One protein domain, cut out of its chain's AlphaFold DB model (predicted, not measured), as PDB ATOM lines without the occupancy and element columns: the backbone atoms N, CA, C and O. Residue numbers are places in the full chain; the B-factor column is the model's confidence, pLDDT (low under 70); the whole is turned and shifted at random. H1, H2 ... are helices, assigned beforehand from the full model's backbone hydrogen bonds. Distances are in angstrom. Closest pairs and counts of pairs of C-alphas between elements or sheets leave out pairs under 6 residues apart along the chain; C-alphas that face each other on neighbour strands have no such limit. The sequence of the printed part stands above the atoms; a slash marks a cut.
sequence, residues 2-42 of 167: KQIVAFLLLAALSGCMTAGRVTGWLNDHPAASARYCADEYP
ATOM      1  N   LYS A   2      82.748 129.793  97.735       61.66
ATOM      2  CA  LYS A   2      84.078 129.782  97.072       61.66
ATOM      3  C   LYS A   2      85.200 130.535  97.823       61.66
ATOM      4  O   LYS A   2      86.336 130.081  97.807       61.66
ATOM      5  N   GLN A   3      84.892 131.627  98.530       65.88
ATOM      6  CA  GLN A   3      85.900 132.380  99.298       65.88
ATOM      7  C   GLN A   3      86.345 131.690 100.599       65.88
ATOM      8  O   GLN A   3      87.503 131.810 100.979       65.88
ATOM      9  N   ILE A   4      85.466 130.913 101.243       78.00
ATOM     10  CA  ILE A   4      85.796 130.176 102.476       78.00
ATOM     11  C   ILE A   4      86.768 129.031 102.161       78.00
ATOM     12  O   ILE A   4      87.725 128.813 102.897       78.00
ATOM     13  N   VAL A   5      86.577 128.357 101.021       78.19
ATOM     14  CA  VAL A   5      87.478 127.295 100.552       78.19
ATOM     15  C   VAL A   5      88.865 127.855 100.222       78.19
ATOM     16  O   VAL A   5      89.860 127.249 100.598       78.19
ATOM     17  N   ALA A   6      88.952 129.035  99.598       78.06
ATOM     18  CA  ALA A   6      90.235 129.682  99.308       78.06
ATOM     19  C   ALA A   6      90.993 130.099 100.584       78.06
ATOM     20  O   ALA A   6      92.206 129.921 100.660       78.06
ATOM     21  N   PHE A   7      90.284 130.596 101.604       79.25
ATOM     22  CA  PHE A   7      90.887 130.968 102.889       79.25
ATOM     23  C   PHE A   7      91.380 129.747 103.680       79.25
ATOM     24  O   PHE A   7      92.477 129.778 104.232       79.25
ATOM     25  N   LEU A   8      90.617 128.648 103.680       75.44
ATOM     26  CA  LEU A   8      91.034 127.371 104.270       75.44
ATOM     27  C   LEU A   8      92.250 126.770 103.552       75.44
ATOM     28  O   LEU A   8      93.139 126.236 104.210       75.44
ATOM     29  N   LEU A   9      92.329 126.906 102.224       72.88
ATOM     30  CA  LEU A   9      93.468 126.423 101.439       72.88
ATOM     31  C   LEU A   9      94.740 127.248 101.702       72.88
ATOM     32  O   LEU A   9      95.820 126.684 101.857       72.88
ATOM     33  N   LEU A  10      94.617 128.577 101.809       68.81
ATOM     34  CA  LEU A  10      95.726 129.476 102.159       68.81
ATOM     35  C   LEU A  10      96.213 129.260 103.600       68.81
ATOM     36  O   LEU A  10      97.421 129.224 103.838       68.81
ATOM     37  N   ALA A  11      95.296 129.047 104.549       68.81
ATOM     38  CA  ALA A  11      95.644 128.715 105.928       68.81
ATOM     39  C   ALA A  11      96.381 127.365 106.016       68.81
ATOM     40  O   ALA A  11      97.423 127.278 106.667       68.81
ATOM     41  N   ALA A  12      95.912 126.344 105.288       68.56
ATOM     42  CA  ALA A  12      96.551 125.029 105.240       68.56
ATOM     43  C   ALA A  12      97.966 125.069 104.631       68.56
ATOM     44  O   ALA A  12      98.867 124.392 105.124       68.56
ATOM     45  N   LEU A  13      98.198 125.905 103.613       63.41
ATOM     46  CA  LEU A  13      99.518 126.068 102.989       63.41
ATOM     47  C   LEU A  13     100.521 126.813 103.889       63.41
ATOM     48  O   LEU A  13     101.718 126.539 103.832       63.41
ATOM     49  N   SER A  14     100.049 127.710 104.761       63.47
ATOM     50  CA  SER A  14     100.909 128.429 105.713       63.47
ATOM     51  C   SER A  14     101.355 127.584 106.920       63.47
ATOM     52  O   SER A  14     102.372 127.891 107.542       63.47
ATOM     53  N   GLY A  15     100.642 126.492 107.224       59.47
ATOM     54  CA  GLY A  15     100.905 125.637 108.388       59.47
ATOM     55  C   GLY A  15     102.060 124.637 108.228       59.47
ATOM     56  O   GLY A  15     102.628 124.207 109.226       59.47
ATOM     57  N   CYS A  16     102.447 124.276 106.998       60.31
ATOM     58  CA  CYS A  16     103.458 123.230 106.767       60.31
ATOM     59  C   CYS A  16     104.913 123.733 106.701       60.31
ATOM     60  O   CYS A  16     105.831 122.931 106.845       60.31
ATOM     61  N   MET A  17     105.162 125.034 106.506       55.81
ATOM     62  CA  MET A  17     106.533 125.568 106.376       55.81
ATOM     63  C   MET A  17     107.172 126.030 107.695       55.81
ATOM     64  O   MET A  17     108.363 126.339 107.734       55.81
ATOM     65  N   THR A  18     106.413 126.080 108.786       64.62
ATOM     66  CA  THR A  18     106.876 126.615 110.075       64.62
ATOM     67  C   THR A  18     107.640 125.589 110.906       64.62
ATOM     68  O   THR A  18     108.659 125.945 111.492       64.62
ATOM     69  N   ALA A  19     107.239 124.314 110.903       72.00
ATOM     70  CA  ALA A  19     107.881 123.292 111.736       72.00
ATOM     71  C   ALA A  19     109.364 123.079 111.382       72.00
ATOM     72  O   ALA A  19     110.216 123.121 112.264       72.00
ATOM     73  N   GLY A  20     109.689 122.936 110.090       76.69
ATOM     74  CA  GLY A  20     111.074 122.739 109.637       76.69
ATOM     75  C   GLY A  20     111.984 123.947 109.883       76.69
ATOM     76  O   GLY A  20     113.173 123.798 110.152       76.69
ATOM     77  N   ARG A  21     111.425 125.163 109.835       79.62
ATOM     78  CA  ARG A  21     112.175 126.394 110.126       79.62
ATOM     79  C   ARG A  21     112.477 126.535 111.612       79.62
ATOM     80  O   ARG A  21     113.572 126.952 111.973       79.62
ATOM     81  N   VAL A  22     111.511 126.178 112.455       79.12
ATOM     82  CA  VAL A  22     111.659 126.212 113.912       79.12
ATOM     83  C   VAL A  22     112.665 125.157 114.369       79.12
ATOM     84  O   VAL A  22     113.547 125.481 115.157       79.12
ATOM     85  N   THR A  23     112.613 123.933 113.831       81.69
ATOM     86  CA  THR A  23     113.610 122.899 114.154       81.69
ATOM     87  C   THR A  23     115.003 123.267 113.659       81.69
ATOM     88  O   THR A  23     115.964 123.094 114.404       81.69
ATOM     89  N   GLY A  24     115.125 123.840 112.457       85.44
ATOM     90  CA  GLY A  24     116.394 124.376 111.956       85.44
ATOM     91  C   GLY A  24     116.981 125.436 112.893       85.44
ATOM     92  O   GLY A  24     118.110 125.299 113.352       85.44
ATOM     93  N   TRP A  25     116.181 126.436 113.272       86.69
ATOM     94  CA  TRP A  25     116.627 127.491 114.183       86.69
ATOM     95  C   TRP A  25     117.005 126.963 115.577       86.69
ATOM     96  O   TRP A  25     118.006 127.402 116.141       86.69
ATOM     97  N   LEU A  26     116.242 126.007 116.124       83.94
ATOM     98  CA  LEU A  26     116.526 125.372 117.420       83.94
ATOM     99  C   LEU A  26     117.805 124.522 117.394       83.94
ATOM    100  O   LEU A  26     118.516 124.478 118.400       83.94
ATOM    101  N   ASN A  27     118.108 123.876 116.264       83.94
ATOM    102  CA  ASN A  27     119.358 123.138 116.071       83.94
ATOM    103  C   ASN A  27     120.562 124.084 116.004       83.94
ATOM    104  O   ASN A  27     121.604 123.784 116.586       83.94
ATOM    105  N   ASP A  28     120.400 125.244 115.366       90.69
ATOM    106  CA  ASP A  28     121.440 126.276 115.305       90.69
ATOM    107  C   ASP A  28     121.647 126.985 116.660       90.69
ATOM    108  O   ASP A  28     122.715 127.541 116.922       90.69
ATOM    109  N   HIS A  29     120.646 126.949 117.551       85.81
ATOM    110  CA  HIS A  29     120.655 127.620 118.856       85.81
ATOM    111  C   HIS A  29     120.390 126.638 120.015       85.81
ATOM    112  O   HIS A  29     119.382 126.762 120.721       85.81
ATOM    113  N   PRO A  30     121.317 125.701 120.295       79.75
ATOM    114  CA  PRO A  30     121.121 124.641 121.288       79.75
ATOM    115  C   PRO A  30     120.896 125.161 122.719       79.75
ATOM    116  O   PRO A  30     120.229 124.517 123.524       79.75
ATOM    117  N   ALA A  31     121.427 126.339 123.055       77.06
ATOM    118  CA  ALA A  31     121.194 126.962 124.358       77.06
ATOM    119  C   ALA A  31     119.755 127.491 124.501       77.06
ATOM    120  O   ALA A  31     119.128 127.316 125.544       77.06
ATOM    121  N   ALA A  32     119.214 128.102 123.441       80.25
ATOM    122  CA  ALA A  32     117.841 128.599 123.434       80.25
ATOM    123  C   ALA A  32     116.834 127.443 123.440       80.25
ATOM    124  O   ALA A  32     115.826 127.516 124.141       80.25
ATOM    125  N   SER A  33     117.131 126.355 122.721       81.31
ATOM    126  CA  SER A  33     116.298 125.151 122.735       81.31
ATOM    127  C   SER A  33     116.319 124.447 124.093       81.31
ATOM    128  O   SER A  33     115.260 124.094 124.606       81.31
ATOM    129  N   ALA A  34     117.487 124.323 124.735       76.38
ATOM    130  CA  ALA A  34     117.590 123.779 126.088       76.38
ATOM    131  C   ALA A  34     116.793 124.604 127.110       76.38
ATOM    132  O   ALA A  34     116.124 124.033 127.970       76.38
ATOM    133  N   ARG A  35     116.825 125.937 126.990       78.00
ATOM    134  CA  ARG A  35     116.065 126.849 127.853       78.00
ATOM    135  C   ARG A  35     114.558 126.701 127.656       78.00
ATOM    136  O   ARG A  35     113.846 126.507 128.630       78.00
ATOM    137  N   TYR A  36     114.100 126.683 126.404       83.00
ATOM    138  CA  TYR A  36     112.692 126.452 126.078       83.00
ATOM    139  C   TYR A  36     112.185 125.116 126.645       83.00
ATOM    140  O   TYR A  36     111.144 125.070 127.292       83.00
ATOM    141  N   CYS A  37     112.950 124.035 126.471       79.56
ATOM    142  CA  CYS A  37     112.591 122.731 127.029       79.56
ATOM    143  C   CYS A  37     112.567 122.728 128.565       79.56
ATOM    144  O   CYS A  37     111.733 122.044 129.148       79.56
ATOM    145  N   ALA A  38     113.468 123.466 129.219       77.75
ATOM    146  CA  ALA A  38     113.505 123.554 130.677       77.75
ATOM    147  C   ALA A  38     112.311 124.334 131.254       77.75
ATOM    148  O   ALA A  38     111.798 123.941 132.302       77.75
ATOM    149  N   ASP A  39     111.882 125.398 130.572       81.38
ATOM    150  CA  ASP A  39     110.776 126.257 131.006       81.38
ATOM    151  C   ASP A  39     109.409 125.594 130.751       81.38
ATOM    152  O   ASP A  39     108.552 125.587 131.634       81.38
ATOM    153  N   GLU A  40     109.219 124.986 129.574       84.06
ATOM    154  CA  GLU A  40     107.933 124.401 129.165       84.06
ATOM    155  C   GLU A  40     107.712 122.985 129.729       84.06
ATOM    156  O   GLU A  40     106.585 122.583 130.017       84.06
ATOM    157  N   TYR A  41     108.793 122.221 129.926       80.06
ATOM    158  CA  TYR A  41     108.743 120.840 130.420       80.06
ATOM    159  C   TYR A  41     109.623 120.653 131.664       80.06
ATOM    160  O   TYR A  41     110.625 119.926 131.627       80.06
ATOM    161  N   PRO A  42     109.262 121.274 132.801       75.44
ATOM    162  CA  PRO A  42     110.030 121.135 134.027       75.44
ATOM    163  C   PRO A  42     109.988 119.685 134.527       75.44
ATOM    164  O   PRO A  42     108.923 119.098 134.737       75.44
TER     165      PRO A  42
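What this domain is: This is residues 2 to 42 of the 167 residues of an uncharacterized protein of Chitinophaga japonensis (UniProt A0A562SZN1). The model is a long, open L: H1 and H2 follow each other end to end, nearly in line, as the long arm, and H3 turns off at the far end of H2 as the short arm. H2 and H3 make a corner, and nothing packs on H1, which stands free. The printed part has 41 residues, with three named helices in the order H1, H2, H3 and no named strand; the class is all helix. It is extended, with a radius of gyration of the C-alphas of 15.6 A and spans of 46 by 22 by 8 A.

Where its parts are: Find C-alpha 2 at (84.078, 129.782, 97.072); from there H1, the longest helix, runs through residues 2 to 15 over 20.7 A. Next look at C-alpha 18 at (106.876, 126.615, 110.075), where H2, residues 18 to 28, begins its 15.5 A. H3, residues 30 to 40, covers 15.4 A and ends at C-alpha 40 at (107.933, 124.401, 129.165).

How they stand to each other: Begin with H1, which meets H2 only through their link. H1 and H3 are apart. At Leu 26 and Ser 33 you find the closest C-alphas of H2 and H3, 5.3 A apart. These two helices only just touch, with 3 pairs of C-alphas within 8 A, and only at the corner by their link. Their lines stand at a steep tilt of 61 degrees, opposite ways. In H1, H2 and H3 every O i to N i+4 pair is within hydrogen-bond range.

The domain as a whole: The two C-alphas farthest apart are those of Lys 2 and Ala 31, at 46.2 A. The printed part has no cut, and both links, H1 to H2 and H2 to H3, are tight. In the B-factor column, look for pLDDT under 70 at residues 2 to 3 and 10 to 18; the mean of the printed part is 75.7.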